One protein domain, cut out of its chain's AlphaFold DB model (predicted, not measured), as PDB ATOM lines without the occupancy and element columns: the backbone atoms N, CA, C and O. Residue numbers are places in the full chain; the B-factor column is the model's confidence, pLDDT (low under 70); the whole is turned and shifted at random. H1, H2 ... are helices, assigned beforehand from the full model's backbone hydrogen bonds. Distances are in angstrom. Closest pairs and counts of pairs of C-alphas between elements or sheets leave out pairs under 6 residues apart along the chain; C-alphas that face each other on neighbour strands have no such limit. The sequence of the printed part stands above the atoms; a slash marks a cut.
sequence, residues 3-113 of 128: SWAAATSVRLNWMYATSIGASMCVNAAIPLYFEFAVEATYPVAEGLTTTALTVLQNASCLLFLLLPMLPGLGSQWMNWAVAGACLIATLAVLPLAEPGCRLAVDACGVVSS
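Overview. This is residues 3 to 113 of the 128 residues of the protein "Hypothetical protein" of Haptolina brevifila (UniProt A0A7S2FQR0). H1 and H2 make a V-shaped hairpin, H3 runs back to the middle of H1, and residues 3 to 17 and 106 to 113 stick out. The printed part, 111 residues with four named helices, H1 to H4 in order, is all helix. It is extended: radius of gyration of the C-alphas 20.3 A, spans 76 by 32 by 18 A.

Arrangement. H1, residues 3 to 41, touches H2, residues 46 to 69, a hairpin at a shallow tilt of 30 degrees, closest C-alphas Val 38 and Glu 46, 6.2 A. H3, residues 76 to 93, touches H1 at a steep tilt of 38 degrees, closest C-alphas Cys 86 and Cys 25, 6.6 A. H4, residues 101 to 113, is close to H1 but not clearly touching. Every O i to N i+4 pair is within hydrogen-bond range in H4, 33 of 35 in H1, 18 of 20 in H2 and 13 of 14 in H3.

Along the chain. H1, 56.6 A long, begins at C-alpha 3 (13.438, 49.555, -35.613); H4 ends at C-alpha 113 (-6.611, 48.818, 37.800).

Size, cuts and confidence. The printed part has no cut; residues 95 to 113 are under pLDDT 70.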
ATOM      1  N   SER A   3      14.230  48.640 -36.453       70.06
ATOM      2  CA  SER A   3      13.438  49.555 -35.613       70.06
ATOM      3  C   SER A   3      12.156  48.932 -35.047       70.06
ATOM      4  O   SER A   3      11.766  49.247 -33.926       70.06
ATOM      5  N   TRP A   4      11.518  48.011 -35.779       68.69
ATOM      6  CA  TRP A   4      10.313  47.316 -35.311       68.69
ATOM      7  C   TRP A   4      10.616  46.276 -34.225       68.69
ATOM      8  O   TRP A   4       9.794  46.074 -33.333       68.69
ATOM      9  N   ALA A   5      11.804  45.663 -34.249       71.75
ATOM     10  CA  ALA A   5      12.215  44.691 -33.241       71.75
ATOM     11  C   ALA A   5      12.431  45.386 -31.889       71.75
ATOM     12  O   ALA A   5      11.842  44.985 -30.891       71.75
ATOM     13  N   ALA A   6      13.166  46.505 -31.877       69.38
ATOM     14  CA  ALA A   6      13.380  47.299 -30.667       69.38
ATOM     15  C   ALA A   6      12.066  47.864 -30.092       69.38
ATOM     16  O   ALA A   6      11.836  47.798 -28.885       69.38
ATOM     17  N   ALA A   7      11.170  48.365 -30.951       72.56
ATOM     18  CA  ALA A   7       9.870  48.884 -30.525       72.56
ATOM     19  C   ALA A   7       8.974  47.799 -29.899       72.56
ATOM     20  O   ALA A   7       8.258  48.070 -28.934       72.56
ATOM     21  N   THR A   8       9.029  46.571 -30.420       77.69
ATOM     22  CA  THR A   8       8.271  45.436 -29.874       77.69
ATOM     23  C   THR A   8       8.824  45.004 -28.515       77.69
ATOM     24  O   THR A   8       8.051  44.831 -27.573       77.69
ATOM     25  N   SER A   9      10.151  44.928 -28.370       75.88
ATOM     26  CA  SER A   9      10.811  44.574 -27.105       75.88
ATOM     27  C   SER A   9      10.496  45.557 -25.976       75.88
ATOM     28  O   SER A   9      10.208  45.145 -24.856       75.88
ATOM     29  N   VAL A  10      10.481  46.862 -26.268       82.38
ATOM     30  CA  VAL A  10      10.128  47.887 -25.272       82.38
ATOM     31  C   VAL A  10       8.682  47.717 -24.801       82.38
ATOM     32  O   VAL A  10       8.421  47.769 -23.602       82.38
ATOM     33  N   ARG A  11       7.739  47.458 -25.715       84.25
ATOM     34  CA  ARG A  11       6.325  47.248 -25.355       84.25
ATOM     35  C   ARG A  11       6.123  46.018 -24.470       84.25
ATOM     36  O   ARG A  11       5.364  46.093 -23.507       84.25
ATOM     37  N   LEU A  12       6.822  44.925 -24.769       86.62
ATOM     38  CA  LEU A  12       6.788  43.695 -23.972       86.62
ATOM     39  C   LEU A  12       7.291  43.936 -22.543       86.62
ATOM     40  O   LEU A  12       6.628  43.536 -21.591       86.62
ATOM     41  N   ASN A  13       8.408  44.654 -22.394       88.94
ATOM     42  CA  ASN A  13       8.971  44.974 -21.082       88.94
ATOM     43  C   ASN A  13       7.998  45.787 -20.217       88.94
ATOM     44  O   ASN A  13       7.833  45.494 -19.035       88.94
ATOM     45  N   TRP A  14       7.316  46.774 -20.807       87.31
ATOM     46  CA  TRP A  14       6.328  47.577 -20.083       87.31
ATOM     47  C   TRP A  14       5.105  46.764 -19.661       87.31
ATOM     48  O   TRP A  14       4.677  46.887 -18.519       87.31
ATOM     49  N   MET A  15       4.570  45.909 -20.537       85.31
ATOM     50  CA  MET A  15       3.438  45.045 -20.174       85.31
ATOM     51  C   MET A  15       3.808  44.013 -19.108       85.31
ATOM     52  O   MET A  15       3.000  43.711 -18.232       85.31
ATOM     53  N   TYR A  16       5.038  43.506 -19.143       88.69
ATOM     54  CA  TYR A  16       5.544  42.602 -18.120       88.69
ATOM     55  C   TYR A  16       5.652  43.297 -16.756       88.69
ATOM     56  O   TYR A  16       5.142  42.788 -15.756       88.69
ATOM     57  N   ALA A  17       6.246  44.493 -16.721       89.38
ATOM     58  CA  ALA A  17       6.389  45.268 -15.493       89.38
ATOM     59  C   ALA A  17       5.029  45.627 -14.871       89.38
ATOM     60  O   ALA A  17       4.840  45.448 -13.666       89.38
ATOM     61  N   THR A  18       4.062  46.080 -15.676       86.94
ATOM     62  CA  THR A  18       2.726  46.429 -15.169       86.94
ATOM     63  C   THR A  18       1.938  45.203 -14.715       86.94
ATOM     64  O   THR A  18       1.263  45.275 -13.691       86.94
ATOM     65  N   SER A  19       2.057  44.065 -15.407       87.62
ATOM     66  CA  SER A  19       1.407  42.811 -15.007       87.62
ATOM     67  C   SER A  19       1.905  42.314 -13.651       87.62
ATOM     68  O   SER A  19       1.102  41.902 -12.810       87.62
ATOM     69  N   ILE A  20       3.221  42.349 -13.423       90.44
ATOM     70  CA  ILE A  20       3.799  41.937 -12.138       90.44
ATOM     71  C   ILE A  20       3.424  42.927 -11.042       90.44
ATOM     72  O   ILE A  20       2.967  42.498  -9.986       90.44
ATOM     73  N   GLY A  21       3.547  44.233 -11.300       87.69
ATOM     74  CA  GLY A  21       3.179  45.263 -10.328       87.69
ATOM     75  C   GLY A  21       1.719  45.152  -9.887       87.69
ATOM     76  O   GLY A  21       1.440  45.093  -8.692       87.69
ATOM     77  N   ALA A  22       0.794  45.018 -10.841       84.75
ATOM     78  CA  ALA A  22      -0.623  44.825 -10.544       84.75
ATOM     79  C   ALA A  22      -0.867  43.543  -9.729       84.75
ATOM     80  O   ALA A  22      -1.592  43.570  -8.737       84.75
ATOM     81  N   SER A  23      -0.216  42.434 -10.098       83.69
ATOM     82  CA  SER A  23      -0.344  41.164  -9.371       83.69
ATOM     83  C   SER A  23       0.176  41.276  -7.939       83.69
ATOM     84  O   SER A  23      -0.475  40.793  -7.014       83.69
ATOM     85  N   MET A  24       1.312  41.941  -7.724       86.69
ATOM     86  CA  MET A  24       1.859  42.151  -6.382       86.69
ATOM     87  C   MET A  24       0.913  42.983  -5.514       86.69
ATOM     88  O   MET A  24       0.632  42.581  -4.389       86.69
ATOM     89  N   CYS A  25       0.374  44.091  -6.034       83.06
ATOM     90  CA  CYS A  25      -0.566  44.932  -5.290       83.06
ATOM     91  C   CYS A  25      -1.841  44.173  -4.899       83.06
ATOM     92  O   CYS A  25      -2.263  44.248  -3.749       83.06
ATOM     93  N   VAL A  26      -2.430  43.407  -5.823       80.56
ATOM     94  CA  VAL A  26      -3.662  42.645  -5.555       80.56
ATOM     95  C   VAL A  26      -3.433  41.544  -4.515       80.56
ATOM     96  O   VAL A  26      -4.262  41.359  -3.629       80.56
ATOM     97  N   ASN A  27      -2.301  40.838  -4.573       84.38
ATOM     98  CA  ASN A  27      -1.999  39.784  -3.600       84.38
ATOM     99  C   ASN A  27      -1.603  40.345  -2.226       84.38
ATOM    100  O   ASN A  27      -1.956  39.756  -1.208       84.38
ATOM    101  N   ALA A  28      -0.907  41.486  -2.179       83.00
ATOM    102  CA  ALA A  28      -0.535  42.147  -0.927       83.00
ATOM    103  C   ALA A  28      -1.729  42.820  -0.229       83.00
ATOM    104  O   ALA A  28      -1.756  42.907   0.995       83.00
ATOM    105  N   ALA A  29      -2.734  43.260  -0.993       79.75
ATOM    106  CA  ALA A  29      -3.952  43.863  -0.463       79.75
ATOM    107  C   ALA A  29      -4.745  42.917   0.457       79.75
ATOM    108  O   ALA A  29      -5.319  43.369   1.440       79.75
ATOM    109  N   ILE A  30      -4.763  41.609   0.172       80.06
ATOM    110  CA  ILE A  30      -5.557  40.621   0.922       80.06
ATOM    111  C   ILE A  30      -5.166  40.553   2.413       80.06
ATOM    112  O   ILE A  30      -6.039  40.793   3.248       80.06
ATOM    113  N   PRO A  31      -3.904  40.251   2.788       81.50
ATOM    114  CA  PRO A  31      -3.508  40.221   4.197       81.50
ATOM    115  C   PRO A  31      -3.567  41.611   4.842       81.50
ATOM    116  O   PRO A  31      -3.968  41.733   5.994       81.50
ATOM    117  N   LEU A  32      -3.239  42.664   4.085       81.44
ATOM    118  CA  LEU A  32      -3.196  44.032   4.598       81.44
ATOM    119  C   LEU A  32      -4.596  44.557   4.964       81.44
ATOM    120  O   LEU A  32      -4.776  45.160   6.019       81.44
ATOM    121  N   TYR A  33      -5.613  44.284   4.141       77.00
ATOM    122  CA  TYR A  33      -6.998  44.632   4.475       77.00
ATOM    123  C   TYR A  33      -7.604  43.747   5.549       77.00
ATOM    124  O   TYR A  33      -8.504  44.203   6.252       77.00
ATOM    125  N   PHE A  34      -7.143  42.504   5.676       77.00
ATOM    126  CA  PHE A  34      -7.590  41.628   6.746       77.00
ATOM    127  C   PHE A  34      -7.190  42.197   8.110       77.00
ATOM    128  O   PHE A  34      -8.071  42.447   8.928       77.00
ATOM    129  N   GLU A  35      -5.906  42.499   8.325       76.69
ATOM    130  CA  GLU A  35      -5.445  43.113   9.582       76.69
ATOM    131  C   GLU A  35      -6.166  44.442   9.859       76.69
ATOM    132  O   GLU A  35      -6.666  44.664  10.962       76.69
ATOM    133  N   PHE A  36      -6.332  45.281   8.832       74.44
ATOM    134  CA  PHE A  36      -7.038  46.557   8.964       74.44
ATOM    135  C   PHE A  36      -8.520  46.404   9.339       74.44
ATOM    136  O   PHE A  36      -9.040  47.149  10.168       74.44
ATOM    137  N   ALA A  37      -9.232  45.452   8.733       73.56
ATOM    138  CA  ALA A  37     -10.655  45.259   8.995       73.56
ATOM    139  C   ALA A  37     -10.912  44.753  10.419       73.56
ATOM    140  O   ALA A  37     -11.911  45.130  11.035       73.56
ATOM    141  N   VAL A  38     -10.009  43.932  10.948       71.62
ATOM    142  CA  VAL A  38     -10.060  43.433  12.326       71.62
ATOM    143  C   VAL A  38      -9.885  44.574  13.325       71.62
ATOM    144  O   VAL A  38     -10.689  44.728  14.245       71.62
ATOM    145  N   GLU A  39      -8.911  45.453  13.093       71.88
ATOM    146  CA  GLU A  39      -8.720  46.637  13.937       71.88
ATOM    147  C   GLU A  39      -9.889  47.626  13.842       71.88
ATOM    148  O   GLU A  39     -10.333  48.166  14.859       71.88
ATOM    149  N   ALA A  40     -10.431  47.841  12.639       68.81
ATOM    150  CA  ALA A  40     -11.521  48.787  12.407       68.81
ATOM    151  C   ALA A  40     -12.869  48.338  12.995       68.81
ATOM    152  O   ALA A  40     -13.744  49.174  13.227       68.81
ATOM    153  N   THR A  41     -13.068  47.036  13.201       68.06
ATOM    154  CA  THR A  41     -14.376  46.491  13.589       68.06
ATOM    155  C   THR A  41     -14.454  45.993  15.020       68.06
ATOM    156  O   THR A  41     -15.504  45.494  15.406       68.06
ATOM    157  N   TYR A  42     -13.429  46.180  15.852       65.75
ATOM    158  CA  TYR A  42     -13.508  45.800  17.265       65.75
ATOM    159  C   TYR A  42     -14.743  46.435  17.952       65.75
ATOM    160  O   TYR A  42     -14.908  47.656  17.850       65.75
ATOM    161  N   PRO A  43     -15.628  45.683  18.655       64.94
ATOM    162  CA  PRO A  43     -15.577  44.267  19.063       64.94
ATOM    163  C   PRO A  43     -16.482  43.313  18.230       64.94
ATOM    164  O   PRO A  43     -17.225  42.501  18.783       64.94
ATOM    165  N   VAL A  44     -16.507  43.436  16.903       67.75
ATOM    166  CA  VAL A  44     -17.309  42.600  15.987       67.75
ATOM    167  C   VAL A  44     -16.551  41.323  15.606       67.75
ATOM    168  O   VAL A  44     -15.329  41.274  15.611       67.75
ATOM    169  N   ALA A  45     -17.291  40.260  15.276       70.56
ATOM    170  CA  ALA A  45     -16.729  38.973  14.884       70.56
ATOM    171  C   ALA A  45     -15.926  39.035  13.566       70.56
ATOM    172  O   ALA A  45     -16.476  39.329  12.502       70.56
ATOM    173  N   GLU A  46     -14.667  38.601  13.643       70.38
ATOM    174  CA  GLU A  46     -13.680  38.390  12.565       70.38
ATOM    175  C   GLU A  46     -14.236  37.724  11.290       70.38
ATOM    176  O   GLU A  46     -13.818  37.986  10.160       70.38
ATOM    177  N   GLY A  47     -15.209  36.823  11.453       70.56
ATOM    178  CA  GLY A  47     -15.814  36.103  10.334       70.56
ATOM    179  C   GLY A  47     -16.652  36.999   9.417       70.56
ATOM    180  O   GLY A  47     -16.726  36.745   8.213       70.56
ATOM    181  N   LEU A  48     -17.265  38.060   9.950       74.19
ATOM    182  CA  LEU A  48     -18.142  38.948   9.182       74.19
ATOM    183  C   LEU A  48     -17.332  39.886   8.280       74.19
ATOM    184  O   LEU A  48     -17.681  40.081   7.117       74.19
ATOM    185  N   THR A  49     -16.210  40.404   8.776       74.25
ATOM    186  CA  THR A  49     -15.293  41.230   7.978       74.25
ATOM    187  C   THR A  49     -14.646  40.427   6.859       74.25
ATOM    188  O   THR A  49     -14.657  40.852   5.702       74.25
ATOM    189  N   THR A  50     -14.176  39.220   7.170       79.56
ATOM    190  CA  THR A  50     -13.562  38.310   6.192       79.56
ATOM    191  C   THR A  50     -14.534  37.933   5.074       79.56
ATOM    192  O   THR A  50     -14.186  37.957   3.888       79.56
ATOM    193  N   THR A  51     -15.778  37.606   5.429       80.25
ATOM    194  CA  THR A  51     -16.810  37.257   4.443       80.25
ATOM    195  C   THR A  51     -17.233  38.463   3.610       80.25
ATOM    196  O   THR A  51     -17.337  38.329   2.391       80.25
ATOM    197  N   ALA A  52     -17.387  39.648   4.207       80.00
ATOM    198  CA  ALA A  52     -17.688  40.877   3.472       80.00
ATOM    199  C   ALA A  52     -16.589  41.230   2.454       80.00
ATOM    200  O   ALA A  52     -16.894  41.479   1.285       80.00
ATOM    201  N   LEU A  53     -15.314  41.171   2.858       78.69
ATOM    202  CA  LEU A  53     -14.170  41.389   1.963       78.69
ATOM    203  C   LEU A  53     -14.149  40.372   0.817       78.69
ATOM    204  O   LEU A  53     -13.959  40.736  -0.343       78.69
ATOM    205  N   THR A  54     -14.420  39.102   1.120       84.00
ATOM    206  CA  THR A  54     -14.460  38.034   0.114       84.00
ATOM    207  C   THR A  54     -15.599  38.238  -0.887       84.00
ATOM    208  O   THR A  54     -15.397  38.079  -2.092       84.00
ATOM    209  N   VAL A  55     -16.793  38.618  -0.427       85.81
ATOM    210  CA  VAL A  55     -17.941  38.896  -1.306       85.81
ATOM    211  C   VAL A  55     -17.661  40.101  -2.198       85.81
ATOM    212  O   VAL A  55     -17.908  40.025  -3.400       85.81
ATOM    213  N   LEU A  56     -17.086  41.179  -1.660       82.94
ATOM    214  CA  LEU A  56     -16.692  42.357  -2.443       82.94
ATOM    215  C   LEU A  56     -15.626  42.016  -3.499       82.94
ATOM    216  O   LEU A  56     -15.724  42.450  -4.653       82.94
ATOM    217  N   GLN A  57     -14.643  41.186  -3.144       83.94
ATOM    218  CA  GLN A  57     -13.606  40.746  -4.079       83.94
ATOM    219  C   GLN A  57     -14.174  39.867  -5.203       83.94
ATOM    220  O   GLN A  57     -13.802  40.020  -6.369       83.94
ATOM    221  N   ASN A  58     -15.110  38.972  -4.890       87.00
ATOM    222  CA  ASN A  58     -15.758  38.142  -5.904       87.00
ATOM    223  C   ASN A  58     -16.739  38.950  -6.769       87.00
ATOM    224  O   ASN A  58     -16.770  38.767  -7.984       87.00
ATOM    225  N   ALA A  59     -17.491  39.884  -6.180       87.38
ATOM    226  CA  ALA A  59     -18.420  40.751  -6.904       87.38
ATOM    227  C   ALA A  59     -17.697  41.673  -7.897       87.38
ATOM    228  O   ALA A  59     -18.151  41.832  -9.031       87.38
ATOM    229  N   SER A  60     -16.554  42.243  -7.507       82.69
ATOM    230  CA  SER A  60     -15.728  43.059  -8.405       82.69
ATOM    231  C   SER A  60     -15.145  42.241  -9.563       82.69
ATOM    232  O   SER A  60     -15.168  42.704 -10.703       82.69
ATOM    233  N   CYS A  61     -14.710  41.001  -9.310       84.75
ATOM    234  CA  CYS A  61     -14.274  40.073 -10.357       84.75
ATOM    235  C   CYS A  61     -15.413  39.747 -11.340       84.75
ATOM    236  O   CYS A  61     -15.232  39.801 -12.556       84.75
ATOM    237  N   LEU A  62     -16.616  39.487 -10.819       87.88
ATOM    238  CA  LEU A  62     -17.806  39.200 -11.621       87.88
ATOM    239  C   LEU A  62     -18.186  40.403 -12.503       87.88
ATOM    240  O   LEU A  62     -18.407  40.247 -13.703       87.88
ATOM    241  N   LEU A  63     -18.170  41.617 -11.944       85.75
ATOM    242  CA  LEU A  63     -18.364  42.864 -12.692       85.75
ATOM    243  C   LEU A  63     -17.323  43.043 -13.803       85.75
ATOM    244  O   LEU A  63     -17.685  43.361 -14.937       85.75
ATOM    245  N   PHE A  64     -16.045  42.804 -13.501       81.94
ATOM    246  CA  PHE A  64     -14.959  42.921 -14.474       81.94
ATOM    247  C   PHE A  64     -15.102  41.935 -15.640       81.94
ATOM    248  O   PHE A  64     -14.770  42.280 -16.771       81.94
ATOM    249  N   LEU A  65     -15.631  40.735 -15.389       85.50
ATOM    250  CA  LEU A  65     -15.899  39.729 -16.420       85.50
ATOM    251  C   LEU A  65     -17.184  40.006 -17.219       85.50
ATOM    252  O   LEU A  65     -17.248  39.663 -18.399       85.50
ATOM    253  N   LEU A  66     -18.190  40.649 -16.615       83.75
ATOM    254  CA  LEU A  66     -19.439  41.019 -17.294       83.75
ATOM    255  C   LEU A  66     -19.281  42.218 -18.235       83.75
ATOM    256  O   LEU A  66     -19.880  42.241 -19.308       83.75
ATOM    257  N   LEU A  67     -18.476  43.211 -17.864       81.69
ATOM    258  CA  LEU A  67     -18.260  44.425 -18.657       81.69
ATOM    259  C   LEU A  67     -17.793  44.180 -20.111       81.69
ATOM    260  O   LEU A  67     -18.359  44.800 -21.009       81.69
ATOM    261  N   PRO A  68     -16.836  43.281 -20.414       77.56
ATOM    262  CA  PRO A  68     -16.424  43.004 -21.791       77.56
ATOM    263  C   PRO A  68     -17.435  42.168 -22.595       77.56
ATOM    264  O   PRO A  68     -17.288  42.066 -23.811       77.56
ATOM    265  N   MET A  69     -18.464  41.587 -21.962       78.38
ATOM    266  CA  MET A  69     -19.555  40.897 -22.673       78.38
ATOM    267  C   MET A  69     -20.524  41.881 -23.353       78.38
ATOM    268  O   MET A  69     -21.325  41.472 -24.194       78.38
ATOM    269  N   LEU A  70     -20.457  43.176 -23.021       79.12
ATOM    270  CA  LEU A  70     -21.238  44.229 -23.670       79.12
ATOM    271  C   LEU A  70     -20.543  44.695 -24.967       79.12
ATOM    272  O   LEU A  70     -19.417  45.200 -24.917       79.12
ATOM    273  N   PRO A  71     -21.194  44.576 -26.140       73.25
ATOM    274  CA  PRO A  71     -20.608  45.014 -27.402       73.25
ATOM    275  C   PRO A  71     -20.437  46.542 -27.425       73.25
ATOM    276  O   PRO A  71     -21.370  47.284 -27.132       73.25
ATOM    277  N   GLY A  72     -19.244  47.013 -27.802       73.44
ATOM    278  CA  GLY A  72     -18.927  48.442 -27.964       73.44
ATOM    279  C   GLY A  72     -17.943  49.019 -26.941       73.44
ATOM    280  O   GLY A  72     -17.437  50.123 -27.142       73.44
ATOM    281  N   LEU A  73     -17.602  48.277 -25.885       69.56
ATOM    282  CA  LEU A  73     -16.572  48.674 -24.925       69.56
ATOM    283  C   LEU A  73     -15.194  48.189 -25.411       69.56
ATOM    284  O   LEU A  73     -14.894  47.000 -25.378       69.56
ATOM    285  N   GLY A  74     -14.355  49.105 -25.905       74.75
ATOM    286  CA  GLY A  74     -12.978  48.799 -26.329       74.75
ATOM    287  C   GLY A  74     -12.077  48.309 -25.181       74.75
ATOM    288  O   GLY A  74     -12.504  48.225 -24.044       74.75
ATOM    289  N   SER A  75     -10.794  48.027 -25.418       74.38
ATOM    290  CA  SER A  75      -9.902  47.464 -24.375       74.38
ATOM    291  C   SER A  75      -9.303  48.487 -23.398       74.38
ATOM    292  O   SER A  75      -8.692  48.115 -22.399       74.38
ATOM    293  N   GLN A  76      -9.449  49.788 -23.668       78.25
ATOM    294  CA  GLN A  76      -8.776  50.831 -22.887       78.25
ATOM    295  C   GLN A  76      -9.312  50.952 -21.454       78.25
ATOM    296  O   GLN A  76      -8.534  51.227 -20.543       78.25
ATOM    297  N   TRP A  77     -10.608  50.708 -21.228       80.00
ATOM    298  CA  TRP A  77     -11.216  50.842 -19.898       80.00
ATOM    299  C   TRP A  77     -10.648  49.837 -18.890       80.00
ATOM    300  O   TRP A  77     -10.542  50.163 -17.712       80.00
ATOM    301  N   MET A  78     -10.217  48.654 -19.342       80.62
ATOM    302  CA  MET A  78      -9.661  47.614 -18.468       80.62
ATOM    303  C   MET A  78      -8.342  48.061 -17.830       80.62
ATOM    304  O   MET A  78      -8.118  47.842 -16.641       80.62
ATOM    305  N   ASN A  79      -7.493  48.753 -18.599       82.69
ATOM    306  CA  ASN A  79      -6.220  49.275 -18.099       82.69
ATOM    307  C   ASN A  79      -6.440  50.368 -17.046       82.69
ATOM    308  O   ASN A  79      -5.787  50.366 -16.004       82.69
ATOM    309  N   TRP A  80      -7.393  51.272 -17.293       83.12
ATOM    310  CA  TRP A  80      -7.769  52.308 -16.329       83.12
ATOM    311  C   TRP A  80      -8.458  51.732 -15.090       83.12
ATOM    312  O   TRP A  80      -8.230  52.233 -13.994       83.12
ATOM    313  N   ALA A  81      -9.240  50.661 -15.237       83.94
ATOM    314  CA  ALA A  81      -9.855  49.963 -14.112       83.94
ATOM    315  C   ALA A  81      -8.798  49.336 -13.192       83.94
ATOM    316  O   ALA A  81      -8.863  49.523 -11.980       83.94
ATOM    317  N   VAL A  82      -7.783  48.666 -13.751       81.25
ATOM    318  CA  VAL A  82      -6.661  48.109 -12.972       81.25
ATOM    319  C   VAL A  82      -5.833  49.209 -12.305       81.25
ATOM    320  O   VAL A  82      -5.503  49.092 -11.124       81.25
ATOM    321  N   ALA A  83      -5.529  50.296 -13.019       84.38
ATOM    322  CA  ALA A  83      -4.813  51.436 -12.445       84.38
ATOM    323  C   ALA A  83      -5.612  52.090 -11.303       84.38
ATOM    324  O   ALA A  83      -5.059  52.375 -10.241       84.38
ATOM    325  N   GLY A  84      -6.923  52.266 -11.496       84.62
ATOM    326  CA  GLY A  84      -7.845  52.769 -10.484       84.62
ATOM    327  C   GLY A  84      -7.929  51.850  -9.268       84.62
ATOM    328  O   GLY A  84      -7.862  52.337  -8.147       84.62
ATOM    329  N   ALA A  85      -7.986  50.531  -9.466       82.69
ATOM    330  CA  ALA A  85      -7.986  49.560  -8.375       82.69
ATOM    331  C   ALA A  85      -6.700  49.638  -7.541       82.69
ATOM    332  O   ALA A  85      -6.772  49.671  -6.317       82.69
ATOM    333  N   CYS A  86      -5.532  49.752  -8.182       82.19
ATOM    334  CA  CYS A  86      -4.259  49.922  -7.471       82.19
ATOM    335  C   CYS A  86      -4.200  51.253  -6.699       82.19
ATOM    336  O   CYS A  86      -3.697  51.307  -5.574       82.19
ATOM    337  N   LEU A  87      -4.732  52.330  -7.282       84.81
ATOM    338  CA  LEU A  87      -4.760  53.650  -6.657       84.81
ATOM    339  C   LEU A  87      -5.733  53.702  -5.477       84.81
ATOM    340  O   LEU A  87      -5.351  54.174  -4.412       84.81
ATOM    341  N   ILE A  88      -6.947  53.168  -5.632       82.56
ATOM    342  CA  ILE A  88      -7.911  52.994  -4.537       82.56
ATOM    343  C   ILE A  88      -7.288  52.138  -3.444       82.56
ATOM    344  O   ILE A  88      -7.417  52.481  -2.273       82.56
ATOM    345  N   ALA A  89      -6.568  51.075  -3.817       78.12
ATOM    346  CA  ALA A  89      -5.946  50.214  -2.832       78.12
ATOM    347  C   ALA A  89      -4.912  50.975  -1.985       78.12
ATOM    348  O   ALA A  89      -4.925  50.920  -0.757       78.12
ATOM    349  N   THR A  90      -4.071  51.769  -2.646       80.25
ATOM    350  CA  THR A  90      -3.057  52.611  -1.993       80.25
ATOM    351  C   THR A  90      -3.700  53.726  -1.160       80.25
ATOM    352  O   THR A  90      -3.274  53.999  -0.039       80.25
ATOM    353  N   LEU A  91      -4.757  54.358  -1.678       80.56
ATOM    354  CA  LEU A  91      -5.502  55.402  -0.979       80.56
ATOM    355  C   LEU A  91      -6.254  54.875   0.236       80.56
ATOM    356  O   LEU A  91      -6.360  55.603   1.208       80.56
ATOM    357  N   ALA A  92      -6.757  53.642   0.209       72.38
ATOM    358  CA  ALA A  92      -7.415  53.036   1.361       72.38
ATOM    359  C   ALA A  92      -6.444  52.808   2.532       72.38
ATOM    360  O   ALA A  92      -6.878  52.790   3.678       72.38
ATOM    361  N   VAL A  93      -5.138  52.695   2.254       70.12
ATOM    362  CA  VAL A  93      -4.080  52.593   3.274       70.12
ATOM    363  C   VAL A  93      -3.624  53.971   3.771       70.12
ATOM    364  O   VAL A  93      -3.228  54.108   4.919       70.12
ATOM    365  N   LEU A  94      -3.703  55.021   2.949       70.81
ATOM    366  CA  LEU A  94      -3.231  56.373   3.293       70.81
ATOM    367  C   LEU A  94      -3.907  57.071   4.496       70.81
ATOM    368  O   LEU A  94      -3.200  57.807   5.181       70.81
ATOM    369  N   PRO A  95      -5.204  56.889   4.816       63.72
ATOM    370  CA  PRO A  95      -5.798  57.460   6.021       63.72
ATOM    371  C   PRO A  95      -5.388  56.731   7.315       63.72
ATOM    372  O   PRO A  95      -5.990  57.000   8.353       63.72
ATOM    373  N   LEU A  96      -4.353  55.873   7.294       59.34
ATOM    374  CA  LEU A  96      -3.614  55.437   8.490       59.34
ATOM    375  C   LEU A  96      -2.888  56.627   9.150       59.34
ATOM    376  O   LEU A  96      -1.665  56.748   9.149       59.34
ATOM    377  N   ALA A  97      -3.657  57.511   9.767       54.06
ATOM    378  CA  ALA A  97      -3.248  58.111  11.022       54.06
ATOM    379  C   ALA A  97      -3.889  57.233  12.100       54.06
ATOM    380  O   ALA A  97      -5.085  57.353  12.349       54.06
ATOM    381  N   GLU A  98      -3.107  56.285  12.623       55.81
ATOM    382  CA  GLU A  98      -3.476  55.296  13.643       55.81
ATOM    383  C   GLU A  98      -4.623  55.762  14.562       55.81
ATOM    384  O   GLU A  98      -4.407  56.575  15.467       55.81
ATOM    385  N   PRO A  99      -5.853  55.239  14.420       55.28
ATOM    386  CA  PRO A  99      -6.804  55.295  15.507       55.28
ATOM    387  C   PRO A  99      -6.348  54.217  16.482       55.28
ATOM    388  O   PRO A  99      -6.612  53.033  16.282       55.28
ATOM    389  N   GLY A 100      -5.642  54.617  17.538       52.91
ATOM    390  CA  GLY A 100      -5.267  53.758  18.661       52.91
ATOM    391  C   GLY A 100      -6.487  53.276  19.454       52.91
ATOM    392  O   GLY A 100      -6.530  53.445  20.663       52.91
ATOM    393  N   CYS A 101      -7.500  52.707  18.798       57.50
ATOM    394  CA  CYS A 101      -8.739  52.227  19.400       57.50
ATOM    395  C   CYS A 101      -8.448  51.063  20.357       57.50
ATOM    396  O   CYS A 101      -8.973  51.029  21.468       57.50
ATOM    397  N   ARG A 102      -7.490  50.191  19.996       55.16
ATOM    398  CA  ARG A 102      -6.942  49.185  20.918       55.16
ATOM    399  C   ARG A 102      -6.192  49.832  22.085       55.16
ATOM    400  O   ARG A 102      -6.434  49.464  23.224       55.16
ATOM    401  N   LEU A 103      -5.375  50.861  21.825       54.91
ATOM    402  CA  LEU A 103      -4.663  51.614  22.868       54.91
ATOM    403  C   LEU A 103      -5.625  52.338  23.825       54.91
ATOM    404  O   LEU A 103      -5.342  52.434  25.011       54.91
ATOM    405  N   ALA A 104      -6.761  52.835  23.334       57.81
ATOM    406  CA  ALA A 104      -7.786  53.505  24.126       57.81
ATOM    407  C   ALA A 104      -8.568  52.514  25.002       57.81
ATOM    408  O   ALA A 104      -8.865  52.825  26.156       57.81
ATOM    409  N   VAL A 105      -8.856  51.313  24.490       60.59
ATOM    410  CA  VAL A 105      -9.477  50.221  25.262       60.59
ATOM    411  C   VAL A 105      -8.496  49.639  26.290       60.59
ATOM    412  O   VAL A 105      -8.876  49.456  27.447       60.59
ATOM    413  N   ASP A 106      -7.224  49.453  25.926       62.75
ATOM    414  CA  ASP A 106      -6.161  49.002  26.834       62.75
ATOM    415  C   ASP A 106      -5.849  50.067  27.910       62.75
ATOM    416  O   ASP A 106      -5.711  49.742  29.092       62.75
ATOM    417  N   ALA A 107      -5.824  51.359  27.551       61.62
ATOM    418  CA  ALA A 107      -5.666  52.465  28.501       61.62
ATOM    419  C   ALA A 107      -6.858  52.582  29.465       61.62
ATOM    420  O   ALA A 107      -6.673  52.871  30.649       61.62
ATOM    421  N   CYS A 108      -8.077  52.311  28.987       55.25
ATOM    422  CA  CYS A 108      -9.281  52.264  29.816       55.25
ATOM    423  C   CYS A 108      -9.235  51.098  30.829       55.25
ATOM    424  O   CYS A 108      -9.622  51.257  31.992       55.25
ATOM    425  N   GLY A 109      -8.669  49.951  30.440       56.56
ATOM    426  CA  GLY A 109      -8.399  48.830  31.349       56.56
ATOM    427  C   GLY A 109      -7.354  49.156  32.425       56.56
ATOM    428  O   GLY A 109      -7.540  48.810  33.594       56.56
ATOM    429  N   VAL A 110      -6.294  49.891  32.071       55.22
ATOM    430  CA  VAL A 110      -5.243  50.310  33.020       55.22
ATOM    431  C   VAL A 110      -5.762  51.327  34.045       55.22
ATOM    432  O   VAL A 110      -5.491  51.168  35.236       55.22
ATOM    433  N   VAL A 111      -6.574  52.308  33.631       53.50
ATOM    434  CA  VAL A 111      -7.206  53.284  34.549       53.50
ATOM    435  C   VAL A 111      -8.112  52.599  35.581       53.50
ATOM    436  O   VAL A 111      -8.200  53.050  36.724       53.50
ATOM    437  N   SER A 112      -8.722  51.469  35.216       50.72
ATOM    438  CA  SER A 112      -9.565  50.663  36.110       50.72
ATOM    439  C   SER A 112      -8.761  49.881  37.161       50.72
ATOM    440  O   SER A 112      -9.283  49.581  38.233       50.72
ATOM    441  N   SER A 113      -7.489  49.565  36.884       50.81
ATOM    442  CA  SER A 113      -6.611  48.818  37.800       50.81
ATOM    443  C   SER A 113      -5.784  49.712  38.731       50.81
ATOM    444  O   SER A 113      -5.249  49.214  39.722       50.81
TER     445      SER A 113